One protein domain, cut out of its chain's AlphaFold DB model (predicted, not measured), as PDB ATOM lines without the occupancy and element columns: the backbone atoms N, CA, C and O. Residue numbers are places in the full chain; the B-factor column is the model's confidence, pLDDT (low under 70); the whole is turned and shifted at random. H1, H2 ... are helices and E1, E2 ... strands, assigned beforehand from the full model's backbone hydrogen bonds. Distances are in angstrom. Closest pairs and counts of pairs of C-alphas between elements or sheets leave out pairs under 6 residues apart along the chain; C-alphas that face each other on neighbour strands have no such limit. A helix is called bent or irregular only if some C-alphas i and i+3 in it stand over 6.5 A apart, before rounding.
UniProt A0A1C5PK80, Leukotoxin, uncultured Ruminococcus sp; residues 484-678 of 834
ATOM      1  N   ASN A 484      -4.387  49.255 -11.359       90.62
ATOM      2  CA  ASN A 484      -3.842  48.155 -12.161       90.62
ATOM      3  C   ASN A 484      -3.468  46.963 -11.269       90.62
ATOM      4  O   ASN A 484      -2.407  46.351 -11.401       90.62
ATOM      5  N   VAL A 485      -4.339  46.667 -10.305       91.06
ATOM      6  CA  VAL A 485      -4.236  45.533  -9.393       91.06
ATOM      7  C   VAL A 485      -5.317  44.534  -9.781       91.06
ATOM      8  O   VAL A 485      -6.483  44.921  -9.846       91.06
ATOM      9  N   PRO A 486      -4.977  43.262 -10.044       87.50
ATOM     10  CA  PRO A 486      -5.976  42.279 -10.438       87.50
ATOM     11  C   PRO A 486      -7.054  42.095  -9.368       87.50
ATOM     12  O   PRO A 486      -6.754  42.112  -8.170       87.50
ATOM     13  N   ASP A 487      -8.283  41.817  -9.805       86.38
ATOM     14  CA  ASP A 487      -9.326  41.311  -8.912       86.38
ATOM     15  C   ASP A 487      -8.836  40.048  -8.183       86.38
ATOM     16  O   ASP A 487      -8.133  39.209  -8.758       86.38
ATOM     17  N   ILE A 488      -9.203  39.889  -6.910       83.62
ATOM     18  CA  ILE A 488      -8.675  38.801  -6.078       83.62
ATOM     19  C   ILE A 488      -9.070  37.417  -6.610       83.62
ATOM     20  O   ILE A 488      -8.279  36.473  -6.521       83.62
ATOM     21  N   THR A 489     -10.254  37.283  -7.213       84.00
ATOM     22  CA  THR A 489     -10.709  36.031  -7.823       84.00
ATOM     23  C   THR A 489      -9.883  35.727  -9.065       84.00
ATOM     24  O   THR A 489      -9.341  34.624  -9.179       84.00
ATOM     25  N   LEU A 490      -9.701  36.714  -9.947       85.06
ATOM     26  CA  LEU A 490      -8.856  36.575 -11.139       85.06
ATOM     27  C   LEU A 490      -7.396  36.263 -10.772       85.06
ATOM     28  O   LEU A 490      -6.777  35.378 -11.372       85.06
ATOM     29  N   ALA A 491      -6.853  36.918  -9.745       89.44
ATOM     30  CA  ALA A 491      -5.506  36.671  -9.237       89.44
ATOM     31  C   ALA A 491      -5.348  35.235  -8.713       89.44
ATOM     32  O   ALA A 491      -4.353  34.563  -9.004       89.44
ATOM     33  N   ILE A 492      -6.335  34.732  -7.962       87.62
ATOM     34  CA  ILE A 492      -6.347  33.353  -7.451       87.62
ATOM     35  C   ILE A 492      -6.397  32.342  -8.599       87.62
ATOM     36  O   ILE A 492      -5.716  31.316  -8.539       87.62
ATOM     37  N   GLU A 493      -7.182  32.611  -9.642       88.25
ATOM     38  CA  GLU A 493      -7.253  31.751 -10.827       88.25
ATOM     39  C   GLU A 493      -5.942  31.749 -11.628       88.25
ATOM     40  O   GLU A 493      -5.532  30.705 -12.153       88.25
ATOM     41  N   ALA A 494      -5.257  32.894 -11.688       87.88
ATOM     42  CA  ALA A 494      -3.963  33.038 -12.346       87.88
ATOM     43  C   ALA A 494      -2.811  32.365 -11.569       87.88
ATOM     44  O   ALA A 494      -1.874  31.840 -12.190       87.88
ATOM     45  N   ASP A 495      -2.875  32.320 -10.231       92.44
ATOM     46  CA  ASP A 495      -1.854  31.703  -9.378       92.44
ATOM     47  C   ASP A 495      -1.853  30.165  -9.463       92.44
ATOM     48  O   ASP A 495      -2.510  29.430  -8.721       92.44
ATOM     49  N   LYS A 496      -0.976  29.644 -10.323       93.44
ATOM     50  CA  LYS A 496      -0.774  28.198 -10.512       93.44
ATOM     51  C   LYS A 496      -0.156  27.490  -9.303       93.44
ATOM     52  O   LYS A 496      -0.146  26.257  -9.278       93.44
ATOM     53  N   THR A 497       0.411  28.221  -8.343       95.12
ATOM     54  CA  THR A 497       1.017  27.635  -7.137       95.12
ATOM     55  C   THR A 497      -0.027  27.319  -6.066       95.12
ATOM     56  O   THR A 497       0.179  26.395  -5.276       95.12
ATOM     57  N   GLY A 498      -1.158  28.037  -6.072       93.12
ATOM     58  CA  GLY A 498      -2.210  27.964  -5.057       93.12
ATOM     59  C   GLY A 498      -1.850  28.653  -3.737       93.12
ATOM     60  O   GLY A 498      -2.555  28.461  -2.746       93.12
ATOM     61  N   THR A 499      -0.761  29.422  -3.705       95.06
ATOM     62  CA  THR A 499      -0.304  30.164  -2.524       95.06
ATOM     63  C   THR A 499      -1.316  31.240  -2.155       95.06
ATOM     64  O   THR A 499      -1.754  31.297  -1.004       95.06
ATOM     65  N   LEU A 500      -1.764  32.025  -3.136       94.25
ATOM     66  CA  LEU A 500      -2.718  33.108  -2.920       94.25
ATOM     67  C   LEU A 500      -4.062  32.585  -2.407       94.25
ATOM     68  O   LEU A 500      -4.600  33.104  -1.433       94.25
ATOM     69  N   ALA A 501      -4.552  31.478  -2.974       91.75
ATOM     70  CA  ALA A 501      -5.780  30.824  -2.520       91.75
ATOM     71  C   ALA A 501      -5.710  30.392  -1.043       91.75
ATOM     72  O   ALA A 501      -6.708  30.443  -0.321       91.75
ATOM     73  N   VAL A 502      -4.535  29.945  -0.581       93.12
ATOM     74  CA  VAL A 502      -4.315  29.563   0.822       93.12
ATOM     75  C   VAL A 502      -4.298  30.793   1.725       93.12
ATOM     76  O   VAL A 502      -4.954  30.764   2.768       93.12
ATOM     77  N   LEU A 503      -3.589  31.855   1.330       94.88
ATOM     78  CA  LEU A 503      -3.527  33.112   2.083       94.88
ATOM     79  C   LEU A 503      -4.912  33.745   2.224       94.88
ATOM     80  O   LEU A 503      -5.362  33.984   3.343       94.88
ATOM     81  N   TYR A 504      -5.616  33.915   1.105       90.06
ATOM     82  CA  TYR A 504      -6.956  34.493   1.065       90.06
ATOM     83  C   TYR A 504      -7.950  33.678   1.898       90.06
ATOM     84  O   TYR A 504      -8.629  34.212   2.770       90.06
ATOM     85  N   LYS A 505      -7.957  32.345   1.754       86.38
ATOM     86  CA  LYS A 505      -8.817  31.489   2.585       86.38
ATOM     87  C   LYS A 505      -8.514  31.632   4.077       86.38
ATOM     88  O   LYS A 505      -9.437  31.596   4.889       86.38
ATOM     89  N   LYS A 506      -7.236  31.732   4.450       91.50
ATOM     90  CA  LYS A 506      -6.836  31.920   5.848       91.50
ATOM     91  C   LYS A 506      -7.327  33.273   6.371       91.50
ATOM     92  O   LYS A 506      -7.870  33.313   7.468       91.50
ATOM     93  N   TYR A 507      -7.222  34.326   5.560       91.94
ATOM     94  CA  TYR A 507      -7.727  35.658   5.883       91.94
ATOM     95  C   TYR A 507      -9.242  35.639   6.117       91.94
ATOM     96  O   TYR A 507      -9.702  36.041   7.185       91.94
ATOM     97  N   CYS A 508     -10.018  35.088   5.175       84.69
ATOM     98  CA  CYS A 508     -11.479  35.029   5.283       84.69
ATOM     99  C   CYS A 508     -11.954  34.246   6.513       84.69
ATOM    100  O   CYS A 508     -13.045  34.506   7.020       84.69
ATOM    101  N   LEU A 509     -11.164  33.267   6.972       83.56
ATOM    102  CA  LEU A 509     -11.505  32.404   8.100       83.56
ATOM    103  C   LEU A 509     -11.039  32.917   9.469       83.56
ATOM    104  O   LEU A 509     -11.493  32.376  10.477       83.56
ATOM    105  N   SER A 510     -10.133  33.891   9.512       85.81
ATOM    106  CA  SER A 510      -9.573  34.380  10.770       85.81
ATOM    107  C   SER A 510     -10.547  35.317  11.490       85.81
ATOM    108  O   SER A 510     -11.215  36.133  10.858       85.81
ATOM    109  N   GLU A 511     -10.608  35.203  12.815       85.25
ATOM    110  CA  GLU A 511     -11.291  36.144  13.721       85.25
ATOM    111  C   GLU A 511     -10.281  37.094  14.401       85.25
ATOM    112  O   GLU A 511     -10.666  38.024  15.109       85.25
ATOM    113  N   ASP A 512      -8.980  36.863  14.191       92.19
ATOM    114  CA  ASP A 512      -7.900  37.664  14.756       92.19
ATOM    115  C   ASP A 512      -7.513  38.776  13.777       92.19
ATOM    116  O   ASP A 512      -6.944  38.542  12.708       92.19
ATOM    117  N   PHE A 513      -7.815  40.015  14.153       93.75
ATOM    118  CA  PHE A 513      -7.530  41.179  13.324       93.75
ATOM    119  C   PHE A 513      -6.023  41.410  13.104       93.75
ATOM    120  O   PHE A 513      -5.648  41.969  12.070       93.75
ATOM    121  N   VAL A 514      -5.159  40.962  14.023       95.94
ATOM    122  CA  VAL A 514      -3.696  41.036  13.872       95.94
ATOM    123  C   VAL A 514      -3.251  40.081  12.770       95.94
ATOM    124  O   VAL A 514      -2.529  40.472  11.851       95.94
ATOM    125  N   GLU A 515      -3.752  38.843  12.801       96.00
ATOM    126  CA  GLU A 515      -3.503  37.861  11.746       96.00
ATOM    127  C   GLU A 515      -4.067  38.335  10.401       96.00
ATOM    128  O   GLU A 515      -3.415  38.179   9.367       96.00
ATOM    129  N   LYS A 516      -5.241  38.976  10.392       95.62
ATOM    130  CA  LYS A 516      -5.781  39.586   9.174       95.62
ATOM    131  C   LYS A 516      -4.891  40.700   8.635       95.62
ATOM    132  O   LYS A 516      -4.684  40.742   7.428       95.62
ATOM    133  N   ARG A 517      -4.342  41.584   9.475       96.81
ATOM    134  CA  ARG A 517      -3.405  42.634   9.024       96.81
ATOM    135  C   ARG A 517      -2.161  42.027   8.380       96.81
ATOM    136  O   ARG A 517      -1.800  42.413   7.270       96.81
ATOM    137  N   PHE A 518      -1.594  41.001   9.009       97.62
ATOM    138  CA  PHE A 518      -0.477  40.237   8.456       97.62
ATOM    139  C   PHE A 518      -0.808  39.601   7.098       97.62
ATOM    140  O   PHE A 518      -0.066  39.758   6.128       97.62
ATOM    141  N   LEU A 519      -1.941  38.901   7.003       97.75
ATOM    142  CA  LEU A 519      -2.359  38.218   5.778       97.75
ATOM    143  C   LEU A 519      -2.749  39.196   4.670       97.75
ATOM    144  O   LEU A 519      -2.392  38.952   3.523       97.75
ATOM    145  N   SER A 520      -3.411  40.308   5.000       97.06
ATOM    146  CA  SER A 520      -3.728  41.385   4.054       97.06
ATOM    147  C   SER A 520      -2.456  41.919   3.404       97.06
ATOM    148  O   SER A 520      -2.371  41.974   2.181       97.06
ATOM    149  N   LYS A 521      -1.415  42.200   4.203       97.56
ATOM    150  CA  LYS A 521      -0.111  42.647   3.696       97.56
ATOM    151  C   LYS A 521       0.525  41.622   2.751       97.56
ATOM    152  O   LYS A 521       1.027  41.996   1.695       97.56
ATOM    153  N   GLN A 522       0.493  40.337   3.109       97.94
ATOM    154  CA  GLN A 522       1.032  39.271   2.254       97.94
ATOM    155  C   GLN A 522       0.254  39.111   0.950       97.94
ATOM    156  O   GLN A 522       0.865  38.945  -0.099       97.94
ATOM    157  N   ILE A 523      -1.078  39.165   1.010       97.75
ATOM    158  CA  ILE A 523      -1.944  39.112  -0.171       97.75
ATOM    159  C   ILE A 523      -1.638  40.307  -1.072       97.75
ATOM    160  O   ILE A 523      -1.373  40.103  -2.250       97.75
ATOM    161  N   LEU A 524      -1.581  41.518  -0.510       96.81
ATOM    162  CA  LEU A 524      -1.270  42.746  -1.236       96.81
ATOM    163  C   LEU A 524       0.084  42.649  -1.948       96.81
ATOM    164  O   LEU A 524       0.160  42.860  -3.150       96.81
ATOM    165  N   TYR A 525       1.142  42.241  -1.244       97.81
ATOM    166  CA  TYR A 525       2.460  42.033  -1.857       97.81
ATOM    167  C   TYR A 525       2.502  40.901  -2.884       97.81
ATOM    168  O   TYR A 525       3.385  40.900  -3.743       97.81
ATOM    169  N   PHE A 526       1.617  39.912  -2.784       97.19
ATOM    170  CA  PHE A 526       1.538  38.835  -3.760       97.19
ATOM    171  C   PHE A 526       0.856  39.318  -5.042       97.19
ATOM    172  O   PHE A 526       1.405  39.128  -6.120       97.19
ATOM    173  N   ILE A 527      -0.312  39.961  -4.937       95.50
ATOM    174  CA  ILE A 527      -1.103  40.383  -6.107       95.50
ATOM    175  C   ILE A 527      -0.461  41.535  -6.884       95.50
ATOM    176  O   ILE A 527      -0.750  41.699  -8.064       95.50
ATOM    177  N   THR A 528       0.417  42.312  -6.246       95.56
ATOM    178  CA  THR A 528       1.188  43.376  -6.899       95.56
ATOM    179  C   THR A 528       2.620  42.960  -7.228       95.56
ATOM    180  O   THR A 528       3.453  43.831  -7.448       95.56
ATOM    181  N   ASP A 529       2.970  41.669  -7.165       95.81
ATOM    182  CA  ASP A 529       4.332  41.164  -7.419       95.81
ATOM    183  C   ASP A 529       5.449  41.846  -6.590       95.81
ATOM    184  O   ASP A 529       6.626  41.861  -6.955       95.81
ATOM    185  N   SER A 530       5.112  42.385  -5.416       97.31
ATOM    186  CA  SER A 530       6.054  43.111  -4.551       97.31
ATOM    187  C   SER A 530       6.867  42.200  -3.625       97.31
ATOM    188  O   SER A 530       7.826  42.654  -3.005       97.31
ATOM    189  N   THR A 531       6.507  40.919  -3.512       94.88
ATOM    190  CA  THR A 531       7.071  39.983  -2.517       94.88
ATOM    191  C   THR A 531       8.598  39.847  -2.600       94.88
ATOM    192  O   THR A 531       9.271  39.851  -1.570       94.88
ATOM    193  N   ASP A 532       9.159  39.776  -3.811       93.94
ATOM    194  CA  ASP A 532      10.591  39.514  -4.036       93.94
ATOM    195  C   ASP A 532      11.443  40.794  -4.184       93.94
ATOM    196  O   ASP A 532      12.637  40.738  -4.504       93.94
ATOM    197  N   ILE A 533      10.858  41.972  -3.949       97.31
ATOM    198  CA  ILE A 533      11.565  43.250  -4.057       97.31
ATOM    199  C   ILE A 533      12.369  43.513  -2.780       97.31
ATOM    200  O   ILE A 533      11.856  43.492  -1.664       97.31
ATOM    201  N   SER A 534      13.659  43.826  -2.933       95.94
ATOM    202  CA  SER A 534      14.497  44.205  -1.790       95.94
ATOM    203  C   SER A 534      14.059  45.567  -1.223       95.94
ATOM    204  O   SER A 534      14.073  46.540  -1.989       95.94
ATOM    205  N   PRO A 535      13.785  45.693   0.097       95.50
ATOM    206  CA  PRO A 535      13.225  46.909   0.705       95.50
ATOM    207  C   PRO A 535      13.998  48.198   0.405       95.50
ATOM    208  O   PRO A 535      13.422  49.270   0.258       95.50
ATOM    209  N   ASN A 536      15.323  48.111   0.268       94.75
ATOM    210  CA  ASN A 536      16.194  49.275   0.075       94.75
ATOM    211  C   ASN A 536      16.594  49.525  -1.390       94.75
ATOM    212  O   ASN A 536      17.405  50.414  -1.667       94.75
ATOM    213  N   SER A 537      16.041  48.768  -2.343       95.88
ATOM    214  CA  SER A 537      16.416  48.846  -3.764       95.88
ATOM    215  C   SER A 537      16.104  50.199  -4.422       95.88
ATOM    216  O   SER A 537      16.762  50.568  -5.393       95.88
ATOM    217  N   ARG A 538      15.182  50.986  -3.846       94.69
ATOM    218  CA  ARG A 538      14.761  52.316  -4.331       94.69
ATOM    219  C   ARG A 538      15.274  53.479  -3.471       94.69
ATOM    220  O   ARG A 538      14.625  54.508  -3.299       94.69
ATOM    221  N   GLY A 539      16.475  53.329  -2.910       91.62
ATOM    222  CA  GLY A 539      17.183  54.398  -2.192       91.62
ATOM    223  C   GLY A 539      16.879  54.508  -0.692       91.62
ATOM    224  O   GLY A 539      17.458  55.374  -0.038       91.62
ATOM    225  N   GLY A 540      16.019  53.641  -0.144       91.94
ATOM    226  CA  GLY A 540      15.829  53.445   1.301       91.94
ATOM    227  C   GLY A 540      15.079  54.555   2.048       91.94
ATOM    228  O   GLY A 540      15.011  54.530   3.273       91.94
ATOM    229  N   ASN A 541      14.514  55.548   1.348       94.56
ATOM    230  CA  ASN A 541      13.650  56.556   1.985       94.56
ATOM    231  C   ASN A 541      12.220  56.041   2.221       94.56
ATOM    232  O   ASN A 541      11.519  56.572   3.083       94.56
ATOM    233  N   ILE A 542      11.807  55.024   1.470       95.62
ATOM    234  CA  ILE A 542      10.559  54.260   1.564       95.62
ATOM    235  C   ILE A 542      10.909  52.792   1.290       95.62
ATOM    236  O   ILE A 542      11.897  52.537   0.593       95.62
ATOM    237  N   ASP A 543      10.140  51.857   1.847       96.94
ATOM    238  CA  ASP A 543      10.253  50.447   1.476       96.94
ATOM    239  C   ASP A 543       9.912  50.296  -0.012       96.94
ATOM    240  O   ASP A 543       8.866  50.749  -0.478       96.94
ATOM    241  N   ALA A 544      10.823  49.715  -0.786       97.81
ATOM    242  CA  ALA A 544      10.646  49.555  -2.220       97.81
ATOM    243  C   ALA A 544       9.480  48.618  -2.579       97.81
ATOM    244  O   ALA A 544       8.929  48.765  -3.665       97.81
ATOM    245  N   ARG A 545       9.086  47.701  -1.685       98.38
ATOM    246  CA  ARG A 545       7.902  46.844  -1.861       98.38
ATOM    247  C   ARG A 545       6.624  47.668  -1.749       98.38
ATOM    248  O   ARG A 545       5.753  47.556  -2.602       98.38
ATOM    249  N   ASP A 546       6.554  48.538  -0.739       97.88
ATOM    250  CA  ASP A 546       5.441  49.477  -0.556       97.88
ATOM    251  C   ASP A 546       5.361  50.467  -1.723       97.88
ATOM    252  O   ASP A 546       4.281  50.727  -2.240       97.88
ATOM    253  N   LEU A 547       6.505  50.983  -2.192       97.38
ATOM    254  CA  LEU A 547       6.545  51.831  -3.384       97.38
ATOM    255  C   LEU A 547       6.022  51.096  -4.618       97.38
ATOM    256  O   LEU A 547       5.238  51.673  -5.359       97.38
ATOM    257  N   HIS A 548       6.422  49.841  -4.817       97.56
ATOM    258  CA  HIS A 548       5.959  49.051  -5.951       97.56
ATOM    259  C   HIS A 548       4.448  48.814  -5.905       97.56
ATOM    260  O   HIS A 548       3.796  48.967  -6.924       97.56
ATOM    261  N   VAL A 549       3.868  48.558  -4.722       97.00
ATOM    262  CA  VAL A 549       2.402  48.498  -4.566       97.00
ATOM    263  C   VAL A 549       1.758  49.789  -5.077       97.00
ATOM    264  O   VAL A 549       0.831  49.725  -5.876       97.00
ATOM    265  N   ILE A 550       2.259  50.959  -4.659       95.19
ATOM    266  CA  ILE A 550       1.747  52.247  -5.153       95.19
ATOM    267  C   ILE A 550       1.863  52.313  -6.678       95.19
ATOM    268  O   ILE A 550       0.897  52.659  -7.344       95.19
ATOM    269  N   GLU A 551       3.032  51.989  -7.231       93.38
ATOM    270  CA  GLU A 551       3.287  52.018  -8.675       93.38
ATOM    271  C   GLU A 551       2.299  51.127  -9.440       93.38
ATOM    272  O   GLU A 551       1.772  51.559 -10.462       93.38
ATOM    273  N   THR A 552       1.985  49.939  -8.911       93.31
ATOM    274  CA  THR A 552       0.977  49.031  -9.467       93.31
ATOM    275  C   THR A 552      -0.427  49.637  -9.405       93.31
ATOM    276  O   THR A 552      -1.090  49.711 -10.430       93.31
ATOM    277  N   PHE A 553      -0.881  50.155  -8.259       91.50
ATOM    278  CA  PHE A 553      -2.200  50.813  -8.172       91.50
ATOM    279  C   PHE A 553      -2.320  52.016  -9.114       91.50
ATOM    280  O   PHE A 553      -3.372  52.242  -9.704       91.50
ATOM    281  N   MET A 554      -1.246  52.791  -9.260       87.69
ATOM    282  CA  MET A 554      -1.201  53.971 -10.129       87.69
ATOM    283  C   MET A 554      -0.944  53.621 -11.601       87.69
ATOM    284  O   MET A 554      -0.788  54.532 -12.414       87.69
ATOM    285  N   GLY A 555      -0.800  52.335 -11.935       86.19
ATOM    286  CA  GLY A 555      -0.514  51.856 -13.285       86.19
ATOM    287  C   GLY A 555       0.813  52.327 -13.870       86.19
ATOM    288  O   GLY A 555       1.009  52.262 -15.081       86.19
ATOM    289  N   ARG A 556       1.722  52.874 -13.048       85.38
ATOM    290  CA  ARG A 556       2.912  53.568 -13.547       85.38
ATOM    291  C   ARG A 556       4.023  53.746 -12.513       85.38
ATOM    292  O   ARG A 556       3.786  54.117 -11.360       85.38
ATOM    293  N   GLU A 557       5.271  53.597 -12.962       89.25
ATOM    294  CA  GLU A 557       6.451  53.766 -12.105       89.25
ATOM    295  C   GLU A 557       6.610  55.192 -11.548       89.25
ATOM    296  O   GLU A 557       6.322  56.211 -12.186       89.25
ATOM    297  N   PHE A 558       7.163  55.288 -10.346       91.75
ATOM    298  CA  PHE A 558       7.478  56.554  -9.717       91.75
ATOM    299  C   PHE A 558       8.754  57.139 -10.323       91.75
ATOM    300  O   PHE A 558       9.852  56.582 -10.201       91.75
ATOM    301  N   VAL A 559       8.641  58.348 -10.875       90.19
ATOM    302  CA  VAL A 559       9.786  59.119 -11.372       90.19
ATOM    303  C   VAL A 559       9.772  60.508 -10.752       90.19
ATOM    304  O   VAL A 559       9.018  61.377 -11.167       90.19
ATOM    305  N   GLY A 560      10.634  60.745  -9.766       87.38
ATOM    306  CA  GLY A 560      10.746  62.033  -9.085       87.38
ATOM    307  C   GLY A 560      11.820  62.952  -9.670       87.38
ATOM    308  O   GLY A 560      12.550  62.635 -10.615       87.38
ATOM    309  N   VAL A 561      11.983  64.126  -9.055       79.06
ATOM    310  CA  VAL A 561      13.096  65.038  -9.360       79.06
ATOM    311  C   VAL A 561      14.424  64.360  -9.004       79.06
ATOM    312  O   VAL A 561      14.775  64.239  -7.829       79.06
ATOM    313  N   GLY A 562      15.178  63.950 -10.029       78.94
ATOM    314  CA  GLY A 562      16.470  63.271  -9.877       78.94
ATOM    315  C   GLY A 562      16.466  61.773 -10.204       78.94
ATOM    316  O   GLY A 562      17.505  61.139 -10.024       78.94
ATOM    317  N   GLY A 563      15.354  61.229 -10.708       87.62
ATOM    318  CA  GLY A 563      15.247  59.853 -11.202       87.62
ATOM    319  C   GLY A 563      14.202  59.028 -10.453       87.62
ATOM    320  O   GLY A 563      13.325  59.566  -9.785       87.62
ATOM    321  N   THR A 564      14.322  57.706 -10.552       90.69
ATOM    322  CA  THR A 564      13.344  56.738 -10.029       90.69
ATOM    323  C   THR A 564      13.411  56.529  -8.515       90.69
ATOM    324  O   THR A 564      12.531  55.902  -7.941       90.69
ATOM    325  N   ASN A 565      14.430  57.045  -7.822       94.50
ATOM    326  CA  ASN A 565      14.532  56.918  -6.366       94.50
ATOM    327  C   ASN A 565      13.846  58.104  -5.670       94.50
ATOM    328  O   ASN A 565      14.300  59.242  -5.852       94.50
ATOM    329  N   PRO A 566      12.818  57.880  -4.827       94.69
ATOM    330  CA  PRO A 566      12.176  58.958  -4.088       94.69
ATOM    331  C   PRO A 566      13.156  59.669  -3.153       94.69
ATOM    332  O   PRO A 566      13.838  59.057  -2.324       94.69
ATOM    333  N   ASN A 567      13.206  60.998  -3.248       93.38
ATOM    334  CA  ASN A 567      13.849  61.817  -2.222       93.38
ATOM    335  C   ASN A 567      12.994  61.835  -0.938       93.38
ATOM    336  O   ASN A 567      11.853  61.385  -0.934       93.38
ATOM    337  N   SER A 568      13.523  62.390   0.154       93.31
ATOM    338  CA  SER A 568      12.835  62.385   1.454       93.31
ATOM    339  C   SER A 568      11.456  63.056   1.445       93.31
ATOM    340  O   SER A 568      10.581  62.646   2.198       93.31
ATOM    341  N   ASN A 569      11.251  64.090   0.622       92.94
ATOM    342  CA  ASN A 569       9.968  64.792   0.562       92.94
ATOM    343  C   ASN A 569       8.929  63.960  -0.188       92.94
ATOM    344  O   ASN A 569       7.829  63.781   0.324       92.94
ATOM    345  N   ALA A 570       9.301  63.417  -1.350       93.19
ATOM    346  CA  ALA A 570       8.444  62.513  -2.110       93.19
ATOM    347  C   ALA A 570       8.102  61.264  -1.288       93.19
ATOM    348  O   ALA A 570       6.937  60.910  -1.166       93.19
ATOM    349  N   ALA A 571       9.093  60.664  -0.622       94.44
ATOM    350  CA  ALA A 571       8.891  59.499   0.234       94.44
ATOM    351  C   ALA A 571       7.888  59.752   1.371       94.44
ATOM    352  O   ALA A 571       7.135  58.855   1.723       94.44
ATOM    353  N   ASN A 572       7.836  60.962   1.939       93.25
ATOM    354  CA  ASN A 572       6.851  61.287   2.974       93.25
ATOM    355  C   ASN A 572       5.415  61.355   2.439       93.25
ATOM    356  O   ASN A 572       4.491  61.079   3.198       93.25
ATOM    357  N   ILE A 573       5.226  61.749   1.177       93.81
ATOM    358  CA  ILE A 573       3.912  61.741   0.522       93.81
ATOM    359  C   ILE A 573       3.539  60.293   0.196       93.81
ATOM    360  O   ILE A 573       2.508  59.810   0.641       93.81
ATOM    361  N   LEU A 574       4.450  59.565  -0.455       95.00
ATOM    362  CA  LEU A 574       4.251  58.170  -0.854       95.00
ATOM    363  C   LEU A 574       3.948  57.246   0.333       95.00
ATOM    364  O   LEU A 574       3.095  56.380   0.223       95.00
ATOM    365  N   LYS A 575       4.586  57.447   1.493       94.75
ATOM    366  CA  LYS A 575       4.266  56.677   2.709       94.75
ATOM    367  C   LYS A 575       2.837  56.895   3.193       94.75
ATOM    368  O   LYS A 575       2.214  55.949   3.647       94.75
ATOM    369  N   LYS A 576       2.324  58.127   3.123       92.12
ATOM    370  CA  LYS A 576       0.933  58.414   3.507       92.12
ATOM    371  C   LYS A 576      -0.036  57.780   2.526       92.12
ATOM    372  O   LYS A 576      -0.962  57.112   2.959       92.12
ATOM    373  N   LEU A 577       0.256  57.925   1.236       92.56
ATOM    374  CA  LEU A 577      -0.511  57.301   0.169       92.56
ATOM    375  C   LEU A 577      -0.568  55.779   0.358       92.56
ATOM    376  O   LEU A 577      -1.645  55.196   0.300       92.56
ATOM    377  N   TYR A 578       0.567  55.147   0.671       94.75
ATOM    378  CA  TYR A 578       0.618  53.718   0.972       94.75
ATOM    379  C   TYR A 578      -0.262  53.333   2.166       94.75
ATOM    380  O   TYR A 578      -1.002  52.359   2.082       94.75
ATOM    381  N   ILE A 579      -0.208  54.098   3.263       92.56
ATOM    382  CA  ILE A 579      -1.043  53.853   4.449       92.56
ATOM    383  C   ILE A 579      -2.530  53.911   4.079       92.56
ATOM    384  O   ILE A 579      -3.295  53.051   4.514       92.56
ATOM    385  N   SER A 580      -2.948  54.887   3.270       90.62
ATOM    386  CA  SER A 580      -4.330  54.969   2.790       90.62
ATOM    387  C   SER A 580      -4.690  53.744   1.946       90.62
ATOM    388  O   SER A 580      -5.643  53.049   2.288       90.62
ATOM    389  N   LEU A 581      -3.891  53.404   0.927       91.50
ATOM    390  CA  LEU A 581      -4.120  52.221   0.081       91.50
ATOM    391  C   LEU A 581      -4.223  50.925   0.892       91.50
ATOM    392  O   LEU A 581      -5.143  50.138   0.687       91.50
ATOM    393  N   GLU A 582      -3.306  50.708   1.832       94.00
ATOM    394  CA  GLU A 582      -3.287  49.517   2.680       94.00
ATOM    395  C   GLU A 582      -4.550  49.404   3.540       94.00
ATOM    396  O   GLU A 582      -5.101  48.311   3.692       94.00
ATOM    397  N   ASN A 583      -5.022  50.517   4.108       92.00
ATOM    398  CA  ASN A 583      -6.240  50.510   4.912       92.00
ATOM    399  C   ASN A 583      -7.481  50.264   4.055       92.00
ATOM    400  O   ASN A 583      -8.327  49.471   4.465       92.00
ATOM    401  N   ILE A 584      -7.565  50.870   2.867       88.19
ATOM    402  CA  ILE A 584      -8.680  50.624   1.945       88.19
ATOM    403  C   ILE A 584      -8.690  49.155   1.519       88.19
ATOM    404  O   ILE A 584      -9.713  48.491   1.664       88.19
ATOM    405  N   PHE A 585      -7.536  48.611   1.129       90.75
ATOM    406  CA  PHE A 585      -7.399  47.202   0.761       90.75
ATOM    407  C   PHE A 585      -7.774  46.251   1.909       90.75
ATOM    408  O   PHE A 585      -8.483  45.266   1.713       90.75
ATOM    409  N   PHE A 586      -7.356  46.559   3.141       92.31
ATOM    410  CA  PHE A 586      -7.747  45.784   4.319       92.31
ATOM    411  C   PHE A 586      -9.262  45.811   4.566       92.31
ATOM    412  O   PHE A 586      -9.843  44.790   4.939       92.31
ATOM    413  N   SER A 587      -9.909  46.964   4.401       87.62
ATOM    414  CA  SER A 587     -11.360  47.085   4.559       87.62
ATOM    415  C   SER A 587     -12.125  46.371   3.449       87.62
ATOM    416  O   SER A 587     -13.114  45.711   3.756       87.62
ATOM    417  N   ASP A 588     -11.640  46.437   2.213       83.56
ATOM    418  CA  ASP A 588     -12.207  45.749   1.051       83.56
ATOM    419  C   ASP A 588     -12.213  44.226   1.244       83.56
ATOM    420  O   ASP A 588     -13.270  43.595   1.240       83.56
ATOM    421  N   LEU A 589     -11.063  43.645   1.608       84.44
ATOM    422  CA  LEU A 589     -10.973  42.216   1.923       84.44
ATOM    423  C   LEU A 589     -11.891  41.801   3.086       84.44
ATOM    424  O   LEU A 589     -12.405  40.678   3.115       84.44
ATOM    425  N   ASN A 590     -12.128  42.681   4.065       82.75
ATOM    426  CA  ASN A 590     -13.018  42.361   5.179       82.75
ATOM    427  C   ASN A 590     -14.486  42.222   4.754       82.75
ATOM    428  O   ASN A 590     -15.192  41.414   5.372       82.75
ATOM    429  N   VAL A 591     -14.926  42.924   3.701       73.38
ATOM    430  CA  VAL A 591     -16.276  42.792   3.114       73.38
ATOM    431  C   VAL A 591     -16.497  41.402   2.506       73.38
ATOM    432  O   VAL A 591     -17.638  40.954   2.407       73.38
ATOM    433  N   GLU A 592     -15.428  40.668   2.204       69.25
ATOM    434  CA  GLU A 592     -15.479  39.288   1.702       69.25
ATOM    435  C   GLU A 592     -15.149  38.229   2.772       69.25
ATOM    436  O   GLU A 592     -15.157  37.021   2.520       69.25
ATOM    437  N   SER A 593     -14.860  38.663   4.001       71.94
ATOM    438  CA  SER A 593     -14.484  37.793   5.120       71.94
ATOM    439  C   SER A 593     -15.674  37.456   6.029       71.94
ATOM    440  O   SER A 593     -16.811  37.862   5.784       71.94
ATOM    441  N   GLN A 594     -15.435  36.755   7.142       70.38
ATOM    442  CA  GLN A 594     -16.451  36.591   8.194       70.38
ATOM    443  C   GLN A 594     -16.968  37.923   8.781       70.38
ATOM    444  O   GLN A 594     -18.108  37.970   9.241       70.38
ATOM    445  N   ASP A 595     -16.194  39.013   8.698       70.00
ATOM    446  CA  ASP A 595     -16.628  40.344   9.160       70.00
ATOM    447  C   ASP A 595     -17.643  41.012   8.222       70.00
ATOM    448  O   ASP A 595     -18.319  41.966   8.621       70.00
ATOM    449  N   SER A 596     -17.817  40.478   7.008       66.62
ATOM    450  CA  SER A 596     -18.811  40.933   6.031       66.62
ATOM    451  C   SER A 596     -20.212  41.024   6.623       66.62
ATOM    452  O   SER A 596     -20.967  41.936   6.295       66.62
ATOM    453  N   PHE A 597     -20.560  40.112   7.536       63.88
ATOM    454  CA  PHE A 597     -21.843  40.122   8.223       63.88
ATOM    455  C   PHE A 597     -22.069  41.440   8.972       63.88
ATOM    456  O   PHE A 597     -23.144  42.022   8.860       63.88
ATOM    457  N   TYR A 598     -21.059  41.938   9.689       71.31
ATOM    458  CA  TYR A 598     -21.169  43.166  10.472       71.31
ATOM    459  C   TYR A 598     -21.090  44.420   9.611       71.31
ATOM    460  O   TYR A 598     -21.874  45.345   9.820       71.31
ATOM    461  N   ILE A 599     -20.201  44.440   8.616       71.44
ATOM    462  CA  ILE A 599     -20.057  45.591   7.716       71.44
ATOM    463  C   ILE A 599     -21.340  45.789   6.897       71.44
ATOM    464  O   ILE A 599     -21.865  46.897   6.830       71.44
ATOM    465  N   ASN A 600     -21.936  44.708   6.385       63.97
ATOM    466  CA  ASN A 600     -23.188  44.770   5.624       63.97
ATOM    467  C   ASN A 600     -24.427  45.109   6.480       63.97
ATOM    468  O   ASN A 600     -25.493  45.379   5.926       63.97
ATOM    469  N   MET A 601     -24.321  45.097   7.816       65.56
ATOM    470  CA  MET A 601     -25.382  45.572   8.721       65.56
ATOM    471  C   MET A 601     -25.365  47.093   8.924       65.56
ATOM    472  O   MET A 601     -26.283  47.627   9.553       65.56
ATOM    473  N   ILE A 602     -24.341  47.790   8.427       68.56
ATOM    474  CA  ILE A 602     -24.239  49.246   8.509       68.56
ATOM    475  C   ILE A 602     -25.160  49.847   7.448       68.56
ATOM    476  O   ILE A 602     -24.884  49.793   6.250       68.56
ATOM    477  N   PHE A 603     -26.274  50.433   7.884       65.81
ATOM    478  CA  PHE A 603     -27.216  51.067   6.970       65.81
ATOM    479  C   PHE A 603     -26.806  52.510   6.706       65.81
ATOM    480  O   PHE A 603     -26.769  53.329   7.622       65.81
ATOM    481  N   VAL A 604     -26.543  52.830   5.439       68.75
ATOM    482  CA  VAL A 604     -26.237  54.192   4.997       68.75
ATOM    483  C   VAL A 604     -27.425  54.755   4.223       68.75
ATOM    484  O   VAL A 604     -27.948  54.136   3.297       68.75
ATOM    485  N   SER A 605     -27.853  55.951   4.604       66.19
ATOM    486  CA  SER A 605     -28.872  56.742   3.914       66.19
ATOM    487  C   SER A 605     -28.293  58.085   3.471       66.19
ATOM    488  O   SER A 605     -27.191  58.455   3.866       66.19
ATOM    489  N   GLU A 606     -29.019  58.802   2.619       74.88
ATOM    490  CA  GLU A 606     -28.673  60.164   2.205       74.88
ATOM    491  C   GLU A 606     -29.783  61.112   2.638       74.88
ATOM    492  O   GLU A 606     -30.967  60.789   2.486       74.88
ATOM    493  N   ASP A 607     -29.408  62.277   3.158       69.88
ATOM    494  CA  ASP A 607     -30.362  63.354   3.402       69.88
ATOM    495  C   ASP A 607     -30.716  64.125   2.117       69.88
ATOM    496  O   ASP A 607     -30.205  63.875   1.025       69.88
ATOM    497  N   GLU A 608     -31.617  65.103   2.246       70.44
ATOM    498  CA  GLU A 608     -32.047  65.966   1.138       70.44
ATOM    499  C   GLU A 608     -30.915  66.829   0.544       70.44
ATOM    500  O   GLU A 608     -31.093  67.433  -0.515       70.44
ATOM    501  N   GLN A 609     -29.772  66.939   1.226       72.38
ATOM    502  CA  GLN A 609     -28.584  67.666   0.782       72.38
ATOM    503  C   GLN A 609     -27.521  66.735   0.178       72.38
ATOM    504  O   GLN A 609     -26.514  67.230  -0.324       72.38
ATOM    505  N   GLY A 610     -27.757  65.418   0.176       69.94
ATOM    506  CA  GLY A 610     -26.820  64.407  -0.308       69.94
ATOM    507  C   GLY A 610     -25.763  63.994   0.718       69.94
ATOM    508  O   GLY A 610     -24.855  63.246   0.360       69.94
ATOM    509  N   ASN A 611     -25.861  64.438   1.977       75.94
ATOM    510  CA  ASN A 611     -24.937  64.000   3.024       75.94
ATOM    511  C   ASN A 611     -25.258  62.563   3.427       75.94
ATOM    512  O   ASN A 611     -26.431  62.191   3.555       75.94
ATOM    513  N   LYS A 612     -24.219  61.763   3.673       78.12
ATOM    514  CA  LYS A 612     -24.378  60.387   4.137       78.12
ATOM    515  C   LYS A 612     -24.743  60.359   5.625       78.12
ATOM    516  O   LYS A 612     -24.147  61.062   6.434       78.12
ATOM    517  N   ILE A 613     -25.709  59.520   5.988       72.69
ATOM    518  CA  ILE A 613     -26.144  59.271   7.368       72.69
ATOM    519  C   ILE A 613     -26.055  57.774   7.637       72.69
ATOM    520  O   ILE A 613     -26.639  56.983   6.896       72.69
ATOM    521  N   VAL A 614     -25.377  57.397   8.721       77.75
ATOM    522  CA  VAL A 614     -25.193  56.001   9.131       77.75
ATOM    523  C   VAL A 614     -26.135  55.647  10.285       77.75
ATOM    524  O   VAL A 614     -26.208  56.371  11.276       77.75
ATOM    525  N   ASP A 615     -26.851  54.529  10.174       71.69
ATOM    526  CA  ASP A 615     -27.713  53.983  11.226       71.69
ATOM    527  C   ASP A 615     -27.087  52.725  11.851       71.69
ATOM    528  O   ASP A 615     -27.004  51.660  11.233       71.69
ATOM    529  N   PHE A 616     -26.679  52.855  13.116       76.88
ATOM    530  CA  PHE A 616     -26.084  51.778  13.911       76.88
ATOM    531  C   PHE A 616     -27.099  50.949  14.709       76.88
ATOM    532  O   PHE A 616     -26.698  50.043  15.437       76.88
ATOM    533  N   THR A 617     -28.402  51.228  14.619       71.25
ATOM    534  CA  THR A 617     -29.423  50.631  15.499       71.25
ATOM    535  C   THR A 617     -29.395  49.104  15.469       71.25
ATOM    536  O   THR A 617     -29.391  48.462  16.522       71.25
ATOM    537  N   PHE A 618     -29.353  48.513  14.273       61.06
ATOM    538  CA  PHE A 618     -29.344  47.057  14.127       61.06
ATOM    539  C   PHE A 618     -27.999  46.447  14.532       61.06
ATOM    540  O   PHE A 618     -27.969  45.481  15.292       61.06
ATOM    541  N   LEU A 619     -26.895  47.060  14.093       74.81
ATOM    542  CA  LEU A 619     -25.541  46.637  14.439       74.81
ATOM    543  C   LEU A 619     -25.333  46.597  15.962       74.81
ATOM    544  O   LEU A 619     -24.859  45.597  16.501       74.81
ATOM    545  N   ASN A 620     -25.757  47.653  16.661       79.25
ATOM    546  CA  ASN A 620     -25.632  47.750  18.112       79.25
ATOM    547  C   ASN A 620     -26.451  46.682  18.835       79.25
ATOM    548  O   ASN A 620     -25.956  46.086  19.785       79.25
ATOM    549  N   ALA A 621     -27.665  46.377  18.366       70.12
ATOM    550  CA  ALA A 621     -28.489  45.337  18.977       70.12
ATOM    551  C   ALA A 621     -27.819  43.949  18.940       70.12
ATOM    552  O   ALA A 621     -27.941  43.181  19.898       70.12
ATOM    553  N   ILE A 622     -27.107  43.626  17.856       73.38
ATOM    554  CA  ILE A 622     -26.390  42.354  17.716       73.38
ATOM    555  C   ILE A 622     -25.132  42.332  18.587       73.38
ATOM    556  O   ILE A 622     -24.980  41.424  19.404       73.38
ATOM    557  N   LEU A 623     -24.268  43.344  18.474       79.81
ATOM    558  CA  LEU A 623     -23.013  43.388  19.229       79.81
ATOM    559  C   LEU A 623     -23.257  43.431  20.745       79.81
ATOM    560  O   LEU A 623     -22.568  42.752  21.501       79.81
ATOM    561  N   GLU A 624     -24.274  44.152  21.217       80.94
ATOM    562  CA  GLU A 624     -24.629  44.160  22.641       80.94
ATOM    563  C   GLU A 624     -25.095  42.802  23.154       80.94
ATOM    564  O   GLU A 624     -24.786  42.432  24.290       80.94
ATOM    565  N   MET A 625     -25.831  42.051  22.336       76.88
ATOM    566  CA  MET A 625     -26.232  40.694  22.685       76.88
ATOM    567  C   MET A 625     -25.003  39.791  22.831       76.88
ATOM    568  O   MET A 625     -24.919  39.049  23.810       76.88
ATOM    569  N   GLU A 626     -24.057  39.866  21.895       80.50
ATOM    570  CA  GLU A 626     -22.825  39.069  21.918       80.50
ATOM    571  C   GLU A 626     -21.973  39.397  23.151       80.50
ATOM    572  O   GLU A 626     -21.604  38.494  23.913       80.50
ATOM    573  N   ILE A 627     -21.803  40.691  23.441       85.56
ATOM    574  CA  ILE A 627     -21.155  41.184  24.663       85.56
ATOM    575  C   ILE A 627     -21.867  40.644  25.911       85.56
ATOM    576  O   ILE A 627     -21.221  40.144  26.832       85.56
ATOM    577  N   ALA A 628     -23.201  40.702  25.958       81.75
ATOM    578  CA  ALA A 628     -23.979  40.219  27.099       81.75
ATOM    579  C   ALA A 628     -23.864  38.699  27.302       81.75
ATOM    580  O   ALA A 628     -23.994  38.216  28.431       81.75
ATOM    581  N   THR A 629     -23.608  37.941  26.232       81.56
ATOM    582  CA  THR A 629     -23.359  36.492  26.285       81.56
ATOM    583  C   THR A 629     -21.907  36.128  26.603       81.56
ATOM    584  O   THR A 629     -21.627  34.958  26.861       81.56
ATOM    585  N   GLY A 630     -21.012  37.117  26.682       84.12
ATOM    586  CA  GLY A 630     -19.596  36.934  27.008       84.12
ATOM    587  C   GLY A 630     -18.727  36.540  25.814       84.12
ATOM    588  O   GLY A 630     -17.648  35.989  26.017       84.12
ATOM    589  N   GLU A 631     -19.198  36.789  24.594       85.00
ATOM    590  CA  GLU A 631     -18.415  36.593  23.373       85.00
ATOM    591  C   GLU A 631     -17.343  37.681  23.247       85.00
ATOM    592  O   GLU A 631     -17.525  38.809  23.717       85.00
ATOM    593  N   ASN A 632     -16.224  37.343  22.607       87.44
ATOM    594  CA  ASN A 632     -15.203  38.330  22.280       87.44
ATOM    595  C   ASN A 632     -15.580  39.034  20.973       87.44
ATOM    596  O   ASN A 632     -15.633  38.393  19.932       87.44
ATOM    597  N   VAL A 633     -15.810  40.346  21.045       90.81
ATOM    598  CA  VAL A 633     -16.169  41.185  19.891       90.81
ATOM    599  C   VAL A 633     -15.049  42.144  19.479       90.81
ATOM    600  O   VAL A 633     -15.259  42.991  18.617       90.81
ATOM    601  N   GLU A 634     -13.864  42.068  20.094       92.69
ATOM    602  CA  GLU A 634     -12.766  43.016  19.845       92.69
ATOM    603  C   GLU A 634     -12.338  43.026  18.373       92.69
ATOM    604  O   GLU A 634     -12.206  44.101  17.788       92.69
ATOM    605  N   GLY A 635     -12.221  41.848  17.748       91.06
ATOM    606  CA  GLY A 635     -11.928  41.731  16.317       91.06
ATOM    607  C   GLY A 635     -12.995  42.394  15.442       91.06
ATOM    608  O   GLY A 635     -12.664  43.157  14.537       91.06
ATOM    609  N   ASN A 636     -14.279  42.205  15.763       89.31
ATOM    610  CA  ASN A 636     -15.368  42.825  15.003       89.31
ATOM    611  C   ASN A 636     -15.379  44.348  15.179       89.31
ATOM    612  O   ASN A 636     -15.516  45.081  14.200       89.31
ATOM    613  N   LEU A 637     -15.195  44.842  16.412       94.62
ATOM    614  CA  LEU A 637     -15.095  46.279  16.693       94.62
ATOM    615  C   LEU A 637     -13.922  46.916  15.946       94.62
ATOM    616  O   LEU A 637     -14.066  48.033  15.449       94.62
ATOM    617  N   TYR A 638     -12.797  46.207  15.839       95.19
ATOM    618  CA  TYR A 638     -11.653  46.651  15.057       95.19
ATOM    619  C   TYR A 638     -11.994  46.776  13.570       95.19
ATOM    620  O   TYR A 638     -11.838  47.856  13.001       95.19
ATOM    621  N   SER A 639     -12.513  45.712  12.948       91.19
ATOM    622  CA  SER A 639     -12.834  45.700  11.514       91.19
ATOM    623  C   SER A 639     -13.895  46.744  11.144       91.19
ATOM    624  O   SER A 639     -13.724  47.484  10.173       91.19
ATOM    625  N   ILE A 640     -14.959  46.870  11.949       91.31
ATOM    626  CA  ILE A 640     -15.993  47.904  11.772       91.31
ATOM    627  C   ILE A 640     -15.391  49.298  11.955       91.31
ATOM    628  O   ILE A 640     -15.661  50.197  11.161       91.31
ATOM    629  N   GLY A 641     -14.569  49.486  12.990       94.38
ATOM    630  CA  GLY A 641     -13.903  50.753  13.258       94.38
ATOM    631  C   GLY A 641     -13.005  51.193  12.102       94.38
ATOM    632  O   GLY A 641     -13.069  52.349  11.693       94.38
ATOM    633  N   SER A 642     -12.228  50.277  11.520       92.88
ATOM    634  CA  SER A 642     -11.388  50.573  10.354       92.88
ATOM    635  C   SER A 642     -12.218  50.953   9.128       92.88
ATOM    636  O   SER A 642     -11.921  51.963   8.495       92.88
ATOM    637  N   TYR A 643     -13.307  50.228   8.847       89.44
ATOM    638  CA  TYR A 643     -14.231  50.583   7.765       89.44
ATOM    639  C   TYR A 643     -14.856  51.973   7.964       89.44
ATOM    640  O   TYR A 643     -14.840  52.804   7.058       89.44
ATOM    641  N   LEU A 644     -15.370  52.264   9.162       91.56
ATOM    642  CA  LEU A 644     -16.001  53.552   9.453       91.56
ATOM    643  C   LEU A 644     -15.005  54.715   9.437       91.56
ATOM    644  O   LEU A 644     -15.395  55.835   9.125       91.56
ATOM    645  N   SER A 645     -13.737  54.472   9.779       92.00
ATOM    646  CA  SER A 645     -12.696  55.501   9.710       92.00
ATOM    647  C   SER A 645     -12.446  55.937   8.265       92.00
ATOM    648  O   SER A 645     -12.352  57.132   8.002       92.00
ATOM    649  N   LEU A 646     -12.409  54.983   7.326       88.44
ATOM    650  CA  LEU A 646     -12.333  55.281   5.892       88.44
ATOM    651  C   LEU A 646     -13.615  55.928   5.374       88.44
ATOM    652  O   LEU A 646     -13.555  56.820   4.541       88.44
ATOM    653  N   PHE A 647     -14.775  55.504   5.879       87.06
ATOM    654  CA  PHE A 647     -16.056  56.108   5.520       87.06
ATOM    655  C   PHE A 647     -16.131  57.586   5.938       87.06
ATOM    656  O   PHE A 647     -16.587  58.421   5.160       87.06
ATOM    657  N   ASP A 648     -15.652  57.913   7.141       90.38
ATOM    658  CA  ASP A 648     -15.560  59.294   7.625       90.38
ATOM    659  C   ASP A 648     -14.608  60.132   6.775       90.38
ATOM    660  O   ASP A 648     -14.939  61.271   6.450       90.38
ATOM    661  N   GLU A 649     -13.465  59.569   6.373       87.88
ATOM    662  CA  GLU A 649     -12.557  60.217   5.426       87.88
ATOM    663  C   GLU A 649     -13.244  60.440   4.076       87.88
ATOM    664  O   GLU A 649     -13.206  61.557   3.567       87.88
ATOM    665  N   ALA A 650     -13.944  59.424   3.561       84.06
ATOM    666  CA  ALA A 650     -14.568  59.426   2.243       84.06
ATOM    667  C   ALA A 650     -15.772  60.362   2.097       84.06
ATOM    668  O   ALA A 650     -16.051  60.875   1.016       84.06
ATOM    669  N   TYR A 651     -16.532  60.577   3.164       84.31
ATOM    670  CA  TYR A 651     -17.789  61.327   3.083       84.31
ATOM    671  C   TYR A 651     -17.858  62.521   4.029       84.31
ATOM    672  O   TYR A 651     -18.921  63.135   4.130       84.31
ATOM    673  N   ASP A 652     -16.746  62.870   4.686       88.38
ATOM    674  CA  ASP A 652     -16.669  63.928   5.704       88.38
ATOM    675  C   ASP A 652     -17.743  63.738   6.796       88.38
ATOM    676  O   ASP A 652     -18.491  64.651   7.158       88.38
ATOM    677  N   THR A 653     -17.864  62.500   7.290       89.62
ATOM    678  CA  THR A 653     -18.832  62.116   8.330       89.62
ATOM    679  C   THR A 653     -18.167  61.955   9.701       89.62
ATOM    680  O   THR A 653     -16.974  62.183   9.885       89.62
ATOM    681  N   ASN A 654     -18.965  61.614  10.714       93.19
ATOM    682  CA  ASN A 654     -18.524  61.356  12.087       93.19
ATOM    683  C   ASN A 654     -18.929  59.955  12.587       93.19
ATOM    684  O   ASN A 654     -18.980  59.724  13.801       93.19
ATOM    685  N   ALA A 655     -19.252  59.042  11.675       92.31
ATOM    686  CA  ALA A 655     -19.775  57.711  11.939       92.31
ATOM    687  C   ALA A 655     -18.819  56.882  12.805       92.31
ATOM    688  O   ALA A 655     -19.252  56.258  13.778       92.31
ATOM    689  N   PHE A 656     -17.511  56.933  12.536       94.88
ATOM    690  CA  PHE A 656     -16.516  56.274  13.380       94.88
ATOM    691  C   PHE A 656     -16.489  56.884  14.784       94.88
ATOM    692  O   PHE A 656     -16.451  56.167  15.787       94.88
ATOM    693  N   SER A 657     -16.524  58.215  14.886       94.69
ATOM    694  CA  SER A 657     -16.507  58.897  16.186       94.69
ATOM    695  C   SER A 657     -17.737  58.549  17.030       94.69
ATOM    696  O   SER A 657     -17.615  58.371  18.249       94.69
ATOM    697  N   GLU A 658     -18.915  58.463  16.413       95.00
ATOM    698  CA  GLU A 658     -20.160  58.057  17.072       95.00
ATOM    699  C   GLU A 658     -20.087  56.605  17.551       95.00
ATOM    700  O   GLU A 658     -20.301  56.338  18.739       95.00
ATOM    701  N   PHE A 659     -19.681  55.691  16.666       95.31
ATOM    702  CA  PHE A 659     -19.472  54.277  16.977       95.31
ATOM    703  C   PHE A 659     -18.457  54.080  18.114       95.31
ATOM    704  O   PHE A 659     -18.746  53.429  19.119       95.31
ATOM    705  N   SER A 660     -17.286  54.713  18.020       95.38
ATOM    706  CA  SER A 660     -16.225  54.591  19.022       95.38
ATOM    707  C   SER A 660     -16.666  55.117  20.390       95.38
ATOM    708  O   SER A 660     -16.409  54.487  21.418       95.38
ATOM    709  N   THR A 661     -17.370  56.252  20.423       95.56
ATOM    710  CA  THR A 661     -17.891  56.827  21.673       95.56
ATOM    711  C   THR A 661     -18.894  55.890  22.341       95.56
ATOM    712  O   THR A 661     -18.866  55.738  23.566       95.56
ATOM    713  N   TYR A 662     -19.751  55.242  21.550       95.19
ATOM    714  CA  TYR A 662     -20.740  54.290  22.041       95.19
ATOM    715  C   TYR A 662     -20.083  53.109  22.762       95.19
ATOM    716  O   TYR A 662     -20.324  52.889  23.950       95.19
ATOM    717  N   TYR A 663     -19.185  52.388  22.088       95.75
ATOM    718  CA  TYR A 663     -18.593  51.168  22.645       95.75
ATOM    719  C   TYR A 663     -17.596  51.434  23.776       95.75
ATOM    720  O   TYR A 663     -17.548  50.654  24.730       95.75
ATOM    721  N   LYS A 664     -16.905  52.583  23.767       95.12
ATOM    722  CA  LYS A 664     -16.119  53.057  24.923       95.12
ATOM    723  C   LYS A 664     -16.983  53.236  26.178       95.12
ATOM    724  O   LYS A 664     -16.498  53.030  27.291       95.12
ATOM    725  N   ALA A 665     -18.254  53.615  26.020       94.12
ATOM    726  CA  ALA A 665     -19.199  53.744  27.129       94.12
ATOM    727  C   ALA A 665     -19.808  52.398  27.561       94.12
ATOM    728  O   ALA A 665     -20.086  52.227  28.749       94.12
ATOM    729  N   VAL A 666     -19.989  51.452  26.629       91.38
ATOM    730  CA  VAL A 666     -20.445  50.080  26.923       91.38
ATOM    731  C   VAL A 666     -19.429  49.349  27.800       91.38
ATOM    732  O   VAL A 666     -19.793  48.818  28.850       91.38
ATOM    733  N   SER A 667     -18.151  49.355  27.412       91.69
ATOM    734  CA  SER A 667     -17.059  48.876  28.260       91.69
ATOM    735  C   SER A 667     -15.772  49.662  27.988       91.69
ATOM    736  O   SER A 667     -15.305  49.684  26.848       91.69
ATOM    737  N   PRO A 668     -15.129  50.245  29.020       90.38
ATOM    738  CA  PRO A 668     -13.849  50.933  28.862       90.38
ATOM    739  C   PRO A 668     -12.724  50.055  28.301       90.38
ATOM    740  O   PRO A 668     -11.756  50.598  27.783       90.38
ATOM    741  N   GLN A 669     -12.845  48.723  28.385       90.00
ATOM    742  CA  GLN A 669     -11.859  47.794  27.823       90.00
ATOM    743  C   GLN A 669     -11.728  47.933  26.297       90.00
ATOM    744  O   GLN A 669     -10.669  47.658  25.750       90.00
ATOM    745  N   TYR A 670     -12.777  48.405  25.611       94.25
ATOM    746  CA  TYR A 670     -12.767  48.567  24.157       94.25
ATOM    747  C   TYR A 670     -12.101  49.871  23.699       94.25
ATOM    748  O   TYR A 670     -12.047  50.152  22.504       94.25
ATOM    749  N   ALA A 671     -11.623  50.710  24.623       93.06
ATOM    750  CA  ALA A 671     -11.052  51.999  24.259       93.06
ATOM    751  C   ALA A 671      -9.826  51.864  23.355       93.06
ATOM    752  O   ALA A 671      -9.758  52.578  22.354       93.06
ATOM    753  N   ASP A 672      -8.931  50.933  23.686       91.88
ATOM    754  CA  ASP A 672      -7.677  50.737  22.965       91.88
ATOM    755  C   ASP A 672      -7.922  50.078  21.605       91.88
ATOM    756  O   ASP A 672      -7.416  50.578  20.609       91.88
ATOM    757  N   ILE A 673      -8.792  49.060  21.509       94.00
ATOM    758  CA  ILE A 673      -9.104  48.411  20.219       94.00
ATOM    759  C   ILE A 673      -9.784  49.362  19.221       94.00
ATOM    760  O   ILE A 673      -9.491  49.335  18.027       94.00
ATOM    761  N   LEU A 674     -10.653  50.257  19.702       95.44
ATOM    762  CA  LEU A 674     -11.279  51.280  18.862       95.44
ATOM    763  C   LEU A 674     -10.292  52.390  18.491       95.44
ATOM    764  O   LEU A 674     -10.416  52.997  17.438       95.44
ATOM    765  N   GLU A 675      -9.334  52.714  19.356       93.25
ATOM    766  CA  GLU A 675      -8.293  53.674  18.989       93.25
ATOM    767  C   GLU A 675      -7.322  53.069  17.967       93.25
ATOM    768  O   GLU A 675      -6.977  53.737  16.993       93.25
ATOM    769  N   LEU A 676      -6.990  51.785  18.128       93.56
ATOM    770  CA  LEU A 676      -6.182  50.980  17.215       93.56
ATOM    771  C   LEU A 676      -6.789  50.935  15.803       93.56
ATOM    772  O   LEU A 676      -6.062  51.038  14.815       93.56
ATOM    773  N   SER A 677      -8.120  50.849  15.687       93.12
ATOM    774  CA  SER A 677      -8.814  50.720  14.398       93.12
ATOM    775  C   SER A 677      -8.780  51.960  13.502       93.12
ATOM    776  O   SER A 677      -9.075  51.831  12.316       93.12
ATOM    777  N   LYS A 678      -8.432  53.146  14.027       88.25
ATOM    778  CA  LYS A 678      -8.402  54.410  13.258       88.25
ATOM    779  C   LYS A 678      -7.342  54.445  12.160       88.25
ATOM    780  O   LYS A 678      -7.531  55.085  11.136       88.25
TER     781      LYS A 678
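Overview. This is residues 484 to 678 of the 834 residues of the protein "Leukotoxin" of uncultured Ruminococcus sp (UniProt A0A1C5PK80). Two helical lobes are joined through one long helix, H5. In the first lobe the hairpin of H2 and H3 and the helix H4 pack with H5, with H1 at a corner; in the second H8, H9 and H10 fold back and forth with their centres in a triangle, and H6, a small strand hairpin of E1 and E2, and H7 lie along one side. Residues 583 to 590 of H5 pack on H8 between the lobes. The printed part has 195 residues with ten named helices and two antiparallel strands, in the order H1 to H6, E1, E2, H7 to H10. It is mostly helix and compact, with a radius of gyration of the C-alphas of 18.8 A and spans of 55 by 40 by 34 A.

Along the chain. Find C-alpha 488 at (-8.675, 38.801, -6.078), where H1 begins, residues 488 to 494. Next come H2, residues 499 to 509, H3, residues 513 to 527, 20.5 A long, and H4, residues 544 to 553. From C-alpha 568 at (12.835, 62.385, 1.454), H5 runs 35.1 A to residue 591. Then look for H6, residues 596 to 599, E1, residues 603 to 606, E2, residues 612 to 615, and H7, residues 617 to 629, 18.8 A. H8, residues 634 to 651, is 25.3 A long; H9 is residues 655 to 666; H10, residues 668 to 676, ends at C-alpha 676 at (-6.182, 50.980, 17.215) and is irregular, with C-alphas 669 and 672 7.1 A apart.

Arrangement. H1 and H2 only just touch, and only at the corner, by 3 pairs of C-alphas within 8 A, the closest Ile 492 and Ala 501, 5.6 A. H2 and H3 form a hairpin at a shallow tilt of 27 degrees, closest at the C-alphas of Tyr 507 and Lys 516, 5.5 A. H5 touches H4 with residues 574 to 581 alone, closest at C-alphas 550 and 578, 6.4 A, and H3 with residues 582 to 589 alone, closest at C-alphas 520 and 586, 6.0 A. H8, the hub, touches five helices; its closest C-alphas with H5 are 643 and 587, 5.5 A, with H6 640 and 599, 6.2 A, with H9 644 and 656, 4.8 A, and with H10 638 and 674, 6.0 A. H7 is near H9. In the hairpin of E1 and E2, N 605 and O 613 are within hydrogen-bond range at 2.8 A. Every O i to N i+4 pair is within range in H1, H2, H3, H4, H7, H8 and H9; H5 has 19 of 20, H10 3 of 5, and H6 is too short for one.

Size, cuts and confidence. The C-alphas of Gly 562 and Thr 629, the two farthest apart, are 60.1 A apart. The printed part has no cut. The links H3 to H4 and H4 to H5 are long. Mean pLDDT of the printed part is 88.2; 12 residues are under 70, among them residues 600 to 605.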